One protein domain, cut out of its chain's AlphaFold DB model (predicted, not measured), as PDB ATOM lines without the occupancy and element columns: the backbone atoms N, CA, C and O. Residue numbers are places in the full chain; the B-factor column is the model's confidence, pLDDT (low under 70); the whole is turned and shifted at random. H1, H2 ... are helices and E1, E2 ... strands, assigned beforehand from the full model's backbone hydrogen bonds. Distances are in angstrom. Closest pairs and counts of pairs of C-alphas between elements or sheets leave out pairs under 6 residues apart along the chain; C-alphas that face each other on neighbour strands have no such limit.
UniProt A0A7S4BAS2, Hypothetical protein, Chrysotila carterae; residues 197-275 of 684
ATOM      1  N   ALA A 197      16.579   4.289 -22.870       87.31
ATOM      2  CA  ALA A 197      16.501   2.838 -22.842       87.31
ATOM      3  C   ALA A 197      17.003   2.250 -24.165       87.31
ATOM      4  O   ALA A 197      16.867   2.865 -25.223       87.31
ATOM      5  N   PHE A 198      17.542   1.042 -24.120       91.62
ATOM      6  CA  PHE A 198      17.815   0.228 -25.295       91.62
ATOM      7  C   PHE A 198      17.416  -1.222 -25.032       91.62
ATOM      8  O   PHE A 198      17.332  -1.670 -23.888       91.62
ATOM      9  N   LEU A 199      17.154  -1.957 -26.103       93.00
ATOM     10  CA  LEU A 199      16.811  -3.371 -26.084       93.00
ATOM     11  C   LEU A 199      17.764  -4.089 -27.032       93.00
ATOM     12  O   LEU A 199      17.788  -3.763 -28.216       93.00
ATOM     13  N   CYS A 200      18.509  -5.067 -26.526       93.75
ATOM     14  CA  CYS A 200      19.361  -5.946 -27.320       93.75
ATOM     15  C   CYS A 200      18.840  -7.385 -27.274       93.75
ATOM     16  O   CYS A 200      18.393  -7.873 -26.235       93.75
ATOM     17  N   ASN A 201      18.926  -8.084 -28.394       93.12
ATOM     18  CA  ASN A 201      18.710  -9.521 -28.474       93.12
ATOM     19  C   ASN A 201      19.945 -10.282 -27.955       93.12
ATOM     20  O   ASN A 201      21.013  -9.705 -27.732       93.12
ATOM     21  N   ALA A 202      19.803 -11.597 -27.772       90.38
ATOM     22  CA  ALA A 202      20.873 -12.466 -27.281       90.38
ATOM     23  C   ALA A 202      22.111 -12.562 -28.185       90.38
ATOM     24  O   ALA A 202      23.171 -12.953 -27.705       90.38
ATOM     25  N   ASP A 203      21.986 -12.192 -29.456       90.94
ATOM     26  CA  ASP A 203      23.084 -12.089 -30.424       90.94
ATOM     27  C   ASP A 203      23.766 -10.705 -30.414       90.94
ATOM     28  O   ASP A 203      24.727 -10.475 -31.144       90.94
ATOM     29  N   GLY A 204      23.279  -9.774 -29.590       92.06
ATOM     30  CA  GLY A 204      23.789  -8.410 -29.500       92.06
ATOM     31  C   GLY A 204      23.220  -7.443 -30.530       92.06
ATOM     32  O   GLY A 204      23.661  -6.295 -30.550       92.06
ATOM     33  N   SER A 205      22.241  -7.853 -31.341       94.69
ATOM     34  CA  SER A 205      21.478  -6.936 -32.196       94.69
ATOM     35  C   SER A 205      20.540  -6.051 -31.382       94.69
ATOM     36  O   SER A 205      19.813  -6.527 -30.509       94.69
ATOM     37  N   PHE A 206      20.536  -4.747 -31.647       94.50
ATOM     38  CA  PHE A 206      19.603  -3.819 -31.021       94.50
ATOM     39  C   PHE A 206      18.212  -4.002 -31.635       94.50
ATOM     40  O   PHE A 206      18.000  -3.758 -32.816       94.50
ATOM     41  N   ALA A 207      17.233  -4.392 -30.827       92.69
ATOM     42  CA  ALA A 207      15.825  -4.364 -31.212       92.69
ATOM     43  C   ALA A 207      15.237  -2.945 -31.110       92.69
ATOM     44  O   ALA A 207      14.318  -2.607 -31.851       92.69
ATOM     45  N   ALA A 208      15.762  -2.116 -30.201       91.44
ATOM     46  CA  ALA A 208      15.397  -0.708 -30.053       91.44
ATOM     47  C   ALA A 208      16.517   0.075 -29.350       91.44
ATOM     48  O   ALA A 208      17.218  -0.476 -28.500       91.44
ATOM     49  N   HIS A 209      16.657   1.367 -29.648       91.56
ATOM     50  CA  HIS A 209      17.608   2.247 -28.965       91.56
ATOM     51  C   HIS A 209      17.068   3.681 -28.887       91.56
ATOM     52  O   HIS A 209      16.955   4.372 -29.897       91.56
ATOM     53  N   GLY A 210      16.739   4.135 -27.677       83.62
ATOM     54  CA  GLY A 210      16.006   5.380 -27.437       83.62
ATOM     55  C   GLY A 210      16.765   6.653 -27.811       83.62
ATOM     56  O   GLY A 210      16.138   7.632 -28.188       83.62
ATOM     57  N   ALA A 211      18.101   6.640 -27.768       84.75
ATOM     58  CA  ALA A 211      18.912   7.795 -28.170       84.75
ATOM     59  C   ALA A 211      19.330   7.779 -29.649       84.75
ATOM     60  O   ALA A 211      19.835   8.775 -30.158       84.75
ATOM     61  N   SER A 212      19.206   6.643 -30.344       88.56
ATOM     62  CA  SER A 212      19.743   6.483 -31.705       88.56
ATOM     63  C   SER A 212      18.956   5.407 -32.454       88.56
ATOM     64  O   SER A 212      19.387   4.255 -32.503       88.56
ATOM     65  N   PRO A 213      17.791   5.753 -33.034       90.31
ATOM     66  CA  PRO A 213      16.930   4.792 -33.727       90.31
ATOM     67  C   PRO A 213      17.628   4.040 -34.867       90.31
ATOM     68  O   PRO A 213      17.278   2.900 -35.151       90.31
ATOM     69  N   SER A 214      18.660   4.641 -35.470       93.56
ATOM     70  CA  SER A 214      19.498   4.030 -36.512       93.56
ATOM     71  C   SER A 214      20.288   2.801 -36.048       93.56
ATOM     72  O   SER A 214      20.811   2.068 -36.887       93.56
ATOM     73  N   PHE A 215      20.385   2.558 -34.737       94.12
ATOM     74  CA  PHE A 215      21.016   1.353 -34.198       94.12
ATOM     75  C   PHE A 215      20.088   0.139 -34.261       94.12
ATOM     76  O   PHE A 215      20.578  -0.985 -34.239       94.12
ATOM     77  N   ALA A 216      18.768   0.330 -34.366       95.31
ATOM     78  CA  ALA A 216      17.830  -0.782 -34.454       95.31
ATOM     79  C   ALA A 216      18.122  -1.659 -35.688       95.31
ATOM     80  O   ALA A 216      18.302  -1.163 -36.798       95.31
ATOM     81  N   GLY A 217      18.176  -2.973 -35.477       95.50
ATOM     82  CA  GLY A 217      18.539  -3.974 -36.481       95.50
ATOM     83  C   GLY A 217      20.042  -4.221 -36.630       95.50
ATOM     84  O   GLY A 217      20.409  -5.207 -37.260       95.50
ATOM     85  N   ARG A 218      20.908  -3.389 -36.035       96.56
ATOM     86  CA  ARG A 218      22.368  -3.569 -36.063       96.56
ATOM     87  C   ARG A 218      22.863  -4.284 -34.816       96.56
ATOM     88  O   ARG A 218      22.323  -4.103 -33.725       96.56
ATOM     89  N   THR A 219      23.919  -5.066 -34.960       94.75
ATOM     90  CA  THR A 219      24.683  -5.647 -33.854       94.75
ATOM     91  C   THR A 219      25.481  -4.581 -33.109       94.75
ATOM     92  O   THR A 219      25.866  -3.556 -33.668       94.75
ATOM     93  N   MET A 220      25.771  -4.832 -31.830       92.88
ATOM     94  CA  MET A 220      26.666  -3.990 -31.032       92.88
ATOM     95  C   MET A 220      28.012  -3.755 -31.737       92.88
ATOM     96  O   MET A 220      28.519  -2.641 -31.705       92.88
ATOM     97  N   ALA A 221      28.556  -4.778 -32.408       91.25
ATOM     98  CA  ALA A 221      29.806  -4.676 -33.159       91.25
ATOM     99  C   ALA A 221      29.691  -3.708 -34.349       91.25
ATOM    100  O   ALA A 221      30.511  -2.806 -34.479       91.25
ATOM    101  N   GLU A 222      28.632  -3.829 -35.155       94.12
ATOM    102  CA  GLU A 222      28.372  -2.915 -36.279       94.12
ATOM    103  C   GLU A 222      28.122  -1.478 -35.805       94.12
ATOM    104  O   GLU A 222      28.546  -0.524 -36.455       94.12
ATOM    105  N   VAL A 223      27.434  -1.294 -34.672       93.31
ATOM    106  CA  VAL A 223      27.231   0.038 -34.084       93.31
ATOM    107  C   VAL A 223      28.557   0.630 -33.631       93.31
ATOM    108  O   VAL A 223      28.809   1.801 -33.906       93.31
ATOM    109  N   MET A 224      29.410  -0.157 -32.972       90.81
ATOM    110  CA  MET A 224      30.729   0.296 -32.532       90.81
ATOM    111  C   MET A 224      31.611   0.713 -33.705       90.81
ATOM    112  O   MET A 224      32.219   1.777 -33.644       90.81
ATOM    113  N   GLU A 225      31.639  -0.079 -34.773       91.38
ATOM    114  CA  GLU A 225      32.365   0.249 -36.001       91.38
ATOM    115  C   GLU A 225      31.817   1.531 -36.645       91.38
ATOM    116  O   GLU A 225      32.565   2.468 -36.905       91.38
ATOM    117  N   ALA A 226      30.494   1.634 -36.807       91.19
ATOM    118  CA  ALA A 226      29.852   2.784 -37.450       91.19
ATOM    119  C   ALA A 226      29.967   4.101 -36.662       91.19
ATOM    120  O   ALA A 226      29.713   5.170 -37.213       91.19
ATOM    121  N   THR A 227      30.293   4.034 -35.374       91.62
ATOM    122  CA  THR A 227      30.438   5.206 -34.498       91.62
ATOM    123  C   THR A 227      31.883   5.442 -34.076       91.62
ATOM    124  O   THR A 227      32.133   6.301 -33.235       91.62
ATOM    125  N   ASP A 228      32.825   4.675 -34.634       91.25
ATOM    126  CA  ASP A 228      34.235   4.676 -34.247       91.25
ATOM    127  C   ASP A 228      34.434   4.455 -32.732       91.25
ATOM    128  O   ASP A 228      35.379   4.911 -32.101       91.25
ATOM    129  N   ASN A 229      33.533   3.729 -32.076       86.56
ATOM    130  CA  ASN A 229      33.743   3.311 -30.691       86.56
ATOM    131  C   ASN A 229      34.721   2.121 -30.601       86.56
ATOM    132  O   ASN A 229      34.899   1.591 -29.519       86.56
ATOM    133  N   GLY A 230      35.345   1.657 -31.691       78.50
ATOM    134  CA  GLY A 230      36.178   0.446 -31.688       78.50
ATOM    135  C   GLY A 230      37.517   0.577 -30.949       78.50
ATOM    136  O   GLY A 230      37.954  -0.370 -30.303       78.50
ATOM    137  N   GLU A 231      38.161   1.747 -30.992       69.25
ATOM    138  CA  GLU A 231      39.538   1.920 -30.493       69.25
ATOM    139  C   GLU A 231      39.656   1.810 -28.960       69.25
ATOM    140  O   GLU A 231      40.690   1.426 -28.417       69.25
ATOM    141  N   HIS A 232      38.559   2.076 -28.250       63.75
ATOM    142  CA  HIS A 232      38.502   2.026 -26.789       63.75
ATOM    143  C   HIS A 232      37.936   0.710 -26.244       63.75
ATOM    144  O   HIS A 232      37.657   0.615 -25.045       63.75
ATOM    145  N   TYR A 233      37.746  -0.291 -27.110       66.75
ATOM    146  CA  TYR A 233      37.004  -1.497 -26.772       66.75
ATOM    147  C   TYR A 233      37.633  -2.768 -27.316       66.75
ATOM    148  O   TYR A 233      37.725  -2.998 -28.518       66.75
ATOM    149  N   ASP A 234      37.953  -3.675 -26.400       56.03
ATOM    150  CA  ASP A 234      37.962  -5.090 -26.732       56.03
ATOM    151  C   ASP A 234      36.508  -5.567 -26.948       56.03
ATOM    152  O   ASP A 234      35.538  -4.894 -26.592       56.03
ATOM    153  N   GLN A 235      36.322  -6.764 -27.507       59.44
ATOM    154  CA  GLN A 235      35.013  -7.414 -27.695       59.44
ATOM    155  C   GLN A 235      34.198  -7.612 -26.384       59.44
ATOM    156  O   GLN A 235      33.185  -8.320 -26.368       59.44
ATOM    157  N   SER A 236      34.607  -7.005 -25.264       76.12
ATOM    158  CA  SER A 236      34.058  -7.219 -23.937       76.12
ATOM    159  C   SER A 236      32.733  -6.525 -23.672       76.12
ATOM    160  O   SER A 236      32.039  -7.002 -22.784       76.12
ATOM    161  N   LEU A 237      32.315  -5.442 -24.346       88.06
ATOM    162  CA  LEU A 237      31.127  -4.710 -23.856       88.06
ATOM    163  C   LEU A 237      29.863  -5.573 -23.893       88.06
ATOM    164  O   LEU A 237      29.174  -5.712 -22.881       88.06
ATOM    165  N   PHE A 238      29.593  -6.208 -25.035       91.06
ATOM    166  CA  PHE A 238      28.462  -7.121 -25.154       91.06
ATOM    167  C   PHE A 238      28.606  -8.326 -24.215       91.06
ATOM    168  O   PHE A 238      27.627  -8.764 -23.612       91.06
ATOM    169  N   GLN A 239      29.826  -8.834 -24.027       90.62
ATOM    170  CA  GLN A 239      30.098  -9.939 -23.108       90.62
ATOM    171  C   GLN A 239      29.880  -9.543 -21.641       90.62
ATOM    172  O   GLN A 239      29.308 -10.332 -20.889       90.62
ATOM    173  N   ARG A 240      30.265  -8.324 -21.241       88.88
ATOM    174  CA  ARG A 240      30.052  -7.731 -19.912       88.88
ATOM    175  C   ARG A 240      28.569  -7.495 -19.665       88.88
ATOM    176  O   ARG A 240      28.067  -7.903 -18.621       88.88
ATOM    177  N   MET A 241      27.847  -6.939 -20.641       91.56
ATOM    178  CA  MET A 241      26.388  -6.812 -20.573       91.56
ATOM    179  C   MET A 241      25.716  -8.183 -20.463       91.56
ATOM    180  O   MET A 241      24.904  -8.401 -19.569       91.56
ATOM    181  N   SER A 242      26.113  -9.145 -21.293       89.94
ATOM    182  CA  SER A 242      25.600 -10.517 -21.241       89.94
ATOM    183  C   SER A 242      25.914 -11.201 -19.910       89.94
ATOM    184  O   SER A 242      25.071 -11.913 -19.370       89.94
ATOM    185  N   ALA A 243      27.106 -10.987 -19.347       85.06
ATOM    186  CA  ALA A 243      27.492 -11.507 -18.040       85.06
ATOM    187  C   ALA A 243      26.642 -10.894 -16.923       85.06
ATOM    188  O   ALA A 243      26.083 -11.637 -16.120       85.06
ATOM    189  N   ALA A 244      26.472  -9.569 -16.920       81.56
ATOM    190  CA  ALA A 244      25.595  -8.871 -15.984       81.56
ATOM    191  C   ALA A 244      24.157  -9.405 -16.067       81.56
ATOM    192  O   ALA A 244      23.541  -9.709 -15.048       81.56
ATOM    193  N   VAL A 245      23.646  -9.623 -17.278       85.25
ATOM    194  CA  VAL A 245      22.307 -10.176 -17.494       85.25
ATOM    195  C   VAL A 245      22.185 -11.631 -17.025       85.25
ATOM    196  O   VAL A 245      21.190 -11.977 -16.387       85.25
ATOM    197  N   ARG A 246      23.187 -12.488 -17.275       82.31
ATOM    198  CA  ARG A 246      23.224 -13.872 -16.754       82.31
ATOM    199  C   ARG A 246      23.218 -13.926 -15.227       82.31
ATOM    200  O   ARG A 246      22.751 -14.905 -14.658       82.31
ATOM    201  N   LEU A 247      23.698 -12.871 -14.572       75.62
ATOM    202  CA  LEU A 247      23.641 -12.694 -13.122       75.62
ATOM    203  C   LEU A 247      22.321 -12.052 -12.652       75.62
ATOM    204  O   LEU A 247      22.267 -11.522 -11.548       75.62
ATOM    205  N   GLY A 248      21.258 -12.056 -13.463       73.12
ATOM    206  CA  GLY A 248      19.959 -11.465 -13.105       73.12
ATOM    207  C   GLY A 248      19.903  -9.941 -13.259       73.12
ATOM    208  O   GLY A 248      18.955  -9.305 -12.809       73.12
ATOM    209  N   GLY A 249      20.914  -9.351 -13.894       79.00
ATOM    210  CA  GLY A 249      21.038  -7.925 -14.161       79.00
ATOM    211  C   GLY A 249      22.175  -7.263 -13.383       79.00
ATOM    212  O   GLY A 249      22.555  -7.700 -12.296       79.00
ATOM    213  N   GLY A 250      22.727  -6.190 -13.943       74.50
ATOM    214  CA  GLY A 250      23.873  -5.493 -13.367       74.50
ATOM    215  C   GLY A 250      24.231  -4.206 -14.100       74.50
ATOM    216  O   GLY A 250      23.740  -3.937 -15.194       74.50
ATOM    217  N   TRP A 251      25.087  -3.405 -13.468       79.88
ATOM    218  CA  TRP A 251      25.620  -2.180 -14.059       79.88
ATOM    219  C   TRP A 251      26.848  -2.479 -14.911       79.88
ATOM    220  O   TRP A 251      27.726  -3.235 -14.496       79.88
ATOM    221  N   VAL A 252      26.917  -1.842 -16.074       83.00
ATOM    222  CA  VAL A 252      28.063  -1.879 -16.979       83.00
ATOM    223  C   VAL A 252      28.423  -0.449 -17.350       83.00
ATOM    224  O   VAL A 252      27.566   0.309 -17.799       83.00
ATOM    225  N   ASP A 253      29.679  -0.081 -17.149       84.12
ATOM    226  CA  ASP A 253      30.257   1.198 -17.538       84.12
ATOM    227  C   ASP A 253      31.008   1.087 -18.870       84.12
ATOM    228  O   ASP A 253      31.642   0.070 -19.189       84.12
ATOM    229  N   TYR A 254      30.880   2.128 -19.688       87.62
ATOM    230  CA  TYR A 254      31.391   2.149 -21.050       87.62
ATOM    231  C   TYR A 254      31.466   3.597 -21.580       87.62
ATOM    232  O   TYR A 254      30.521   4.361 -21.480       87.62
ATOM    233  N   HIS A 255      32.595   4.002 -22.149       86.75
ATOM    234  CA  HIS A 255      32.732   5.115 -23.093       86.75
ATOM    235  C   HIS A 255      31.882   4.958 -24.371       86.75
ATOM    236  O   HIS A 255      31.832   3.887 -24.968       86.75
ATOM    237  N   TRP A 256      31.208   6.007 -24.825       89.88
ATOM    238  CA  TRP A 256      30.334   5.925 -25.991       89.88
ATOM    239  C   TRP A 256      30.155   7.285 -26.656       89.88
ATOM    240  O   TRP A 256      29.760   8.251 -25.994       89.88
ATOM    241  N   ARG A 257      30.347   7.331 -27.972       88.62
ATOM    242  CA  ARG A 257      29.888   8.408 -28.864       88.62
ATOM    243  C   ARG A 257      28.758   7.908 -29.762       88.62
ATOM    244  O   ARG A 257      28.693   6.726 -30.084       88.62
ATOM    245  N   ASN A 258      27.829   8.794 -30.118       83.06
ATOM    246  CA  ASN A 258      26.674   8.444 -30.958       83.06
ATOM    247  C   ASN A 258      26.967   8.598 -32.465       83.06
ATOM    248  O   ASN A 258      26.228   8.059 -33.285       83.06
ATOM    249  N   THR A 259      28.025   9.328 -32.820       86.06
ATOM    250  CA  THR A 259      28.508   9.590 -34.184       86.06
ATOM    251  C   THR A 259      30.036   9.554 -34.176       86.06
ATOM    252  O   THR A 259      30.628   9.734 -33.111       86.06
ATOM    253  N   VAL A 260      30.667   9.342 -35.336       89.38
ATOM    254  CA  VAL A 260      32.140   9.303 -35.478       89.38
ATOM    255  C   VAL A 260      32.782  10.599 -34.964       89.38
ATOM    256  O   VAL A 260      33.709  10.552 -34.156       89.38
ATOM    257  N   ASP A 261      32.203  11.742 -35.338       90.00
ATOM    258  CA  ASP A 261      32.690  13.079 -34.962       90.00
ATOM    259  C   ASP A 261      32.229  13.531 -33.562       90.00
ATOM    260  O   ASP A 261      32.581  14.613 -33.095       90.00
ATOM    261  N   GLY A 262      31.395  12.735 -32.887       87.19
ATOM    262  CA  GLY A 262      30.866  13.072 -31.570       87.19
ATOM    263  C   GLY A 262      31.901  12.856 -30.460       87.19
ATOM    264  O   GLY A 262      32.715  11.934 -30.548       87.19
ATOM    265  N   PRO A 263      31.849  13.632 -29.361       86.81
ATOM    266  CA  PRO A 263      32.753  13.423 -28.239       86.81
ATOM    267  C   PRO A 263      32.508  12.053 -27.603       86.81
ATOM    268  O   PRO A 263      31.366  11.674 -27.316       86.81
ATOM    269  N   LEU A 264      33.588  11.320 -27.339       88.06
ATOM    270  CA  LEU A 264      33.534  10.076 -26.584       88.06
ATOM    271  C   LEU A 264      33.231  10.391 -25.112       88.06
ATOM    272  O   LEU A 264      34.036  11.016 -24.428       88.06
ATOM    273  N   ARG A 265      32.068   9.962 -24.608       85.00
ATOM    274  CA  ARG A 265      31.634  10.242 -23.224       85.00
ATOM    275  C   ARG A 265      31.613   8.978 -22.384       85.00
ATOM    276  O   ARG A 265      31.166   7.944 -22.867       85.00
ATOM    277  N   GLN A 266      32.009   9.049 -21.115       82.31
ATOM    278  CA  GLN A 266      31.791   7.938 -20.187       82.31
ATOM    279  C   GLN A 266      30.287   7.794 -19.896       82.31
ATOM    280  O   GLN A 266      29.624   8.734 -19.457       82.31
ATOM    281  N   LYS A 267      29.746   6.604 -20.148       84.88
ATOM    282  CA  LYS A 267      28.360   6.210 -19.880       84.88
ATOM    283  C   LYS A 267      28.319   5.019 -18.926       84.88
ATOM    284  O   LYS A 267      29.305   4.314 -18.704       84.88
ATOM    285  N   GLY A 268      27.142   4.779 -18.368       82.75
ATOM    286  CA  GLY A 268      26.818   3.544 -17.669       82.75
ATOM    287  C   GLY A 268      25.417   3.090 -18.039       82.75
ATOM    288  O   GLY A 268      24.566   3.917 -18.359       82.75
ATOM    289  N   ALA A 269      25.179   1.781 -18.009       86.44
ATOM    290  CA  ALA A 269      23.851   1.210 -18.169       86.44
ATOM    291  C   ALA A 269      23.582   0.113 -17.144       86.44
ATOM    292  O   ALA A 269      24.447  -0.720 -16.876       86.44
ATOM    293  N   TYR A 270      22.367   0.090 -16.600       82.62
ATOM    294  CA  TYR A 270      21.858  -1.086 -15.902       82.62
ATOM    295  C   TYR A 270      21.193  -1.980 -16.932       82.62
ATOM    296  O   TYR A 270      20.232  -1.546 -17.568       82.62
ATOM    297  N   VAL A 271      21.709  -3.192 -17.109       87.06
ATOM    298  CA  VAL A 271      21.175  -4.179 -18.050       87.06
ATOM    299  C   VAL A 271      20.508  -5.317 -17.294       87.06
ATOM    300  O   VAL A 271      21.022  -5.778 -16.277       87.06
ATOM    301  N   VAL A 272      19.366  -5.785 -17.787       86.50
ATOM    302  CA  VAL A 272      18.596  -6.883 -17.193       86.50
ATOM    303  C   VAL A 272      17.957  -7.735 -18.285       86.50
ATOM    304  O   VAL A 272      17.615  -7.244 -19.363       86.50
ATOM    305  N   ARG A 273      17.795  -9.036 -18.020       87.69
ATOM    306  CA  ARG A 273      17.086  -9.939 -18.932       87.69
ATOM    307  C   ARG A 273      15.619  -9.535 -18.978       87.69
ATOM    308  O   ARG A 273      14.977  -9.458 -17.936       87.69
ATOM    309  N   LEU A 274      15.071  -9.373 -20.175       81.75
ATOM    310  CA  LEU A 274      13.629  -9.354 -20.354       81.75
ATOM    311  C   LEU A 274      13.180 -10.765 -20.715       81.75
ATOM    312  O   LEU A 274      13.426 -11.259 -21.815       81.75
ATOM    313  N   GLN A 275      12.520 -11.430 -19.773       77.12
ATOM    314  CA  GLN A 275      11.714 -12.596 -20.101       77.12
ATOM    315  C   GLN A 275      10.386 -12.084 -20.640       77.12
ATOM    316  O   GLN A 275       9.524 -11.618 -19.897       77.12
TER     317      GLN A 275
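Overview. This is residues 197 to 275 of the 684 residues of the protein "Hypothetical protein" of Chrysotila carterae (UniProt A0A7S4BAS2). What would one see first? A long, bowed hairpin of two strands, E3 and E4, runs along the longest axis, and the helix H2 packs on it, coming close to both strands. A smaller hairpin, E1 and E2, sits near E4 by its strand E1, and the short helix H1 lies off to the side, coming close to E2 and to H2 with its first residue, Met 220. What is it made of, and how large is it? The printed part has 79 residues, with two named helices and four named strands in the order E1, E2, H1, H2, E3, E4; each sheet is an antiparallel pair, E1 - E2 and E3 - E4, and the class is mixed, helices and strands. The whole is compact, with a radius of gyration of the C-alphas of 11.8 A, yet elongated, spanning 35 by 22 by 19 A.

Along the chain. Where do the first elements lie? E1, residues 197 to 201, begins at C-alpha 197 (16.501, 2.838, -22.842) and is 13.8 A long; E2 is residues 206 to 209. Which are the helices? H1 is residues 220 to 226, and H2, residues 236 to 246, is 14.6 A long from C-alpha 236 (34.058, -7.219, -23.937). Where are the long strands? E3 is residues 250 to 256, 18.2 A, and E4 is residues 265 to 274, 26.8 A, ending at C-alpha 274 (13.629, -9.354, -20.354).

Arrangement. How do E1 and E2 pair? They form an antiparallel hairpin at 173 degrees, with N 199 and O 208 at 2.8 A. What stands around H1? The closest C-alphas of E2 and H1 are those of Phe 206 and Met 220, 7.1 A apart; E1 and H1 are only just apart, at 8.4 A. H1 and H2 are close but not clearly touching, at a shallow tilt of 26 degrees, opposite ways, with C-alphas 220 and 238 closest at 6.9 A; in both helices every O i to N i+4 pair is within hydrogen-bond range. How does H2 meet the long strands? Its closest C-alphas are Ala 244 to Gly 250 of E3, 4.6 A, and Val 245 to Val 272 of E4, 5.0 A. How do E3, E4 and E1 stand? E3 and E4 form an antiparallel hairpin at 143 degrees, with N 252 and O 269 at 2.8 A and N 267 and O 254 at 2.7 A. E1 and E4 are near each other, with 14 pairs of C-alphas within 10 A.

Size, cuts and confidence. How far does it reach? The two C-alphas farthest apart are those of Asp 261 and Gln 275, at 36.3 A. Is it whole, and are the links long? The printed part has no cut; the links E1 to E2 and H2 to E3 are tight, and the others are short. Where is confidence low? Residues 231 to 235 are under 70, and the mean pLDDT of the printed part is 86.2.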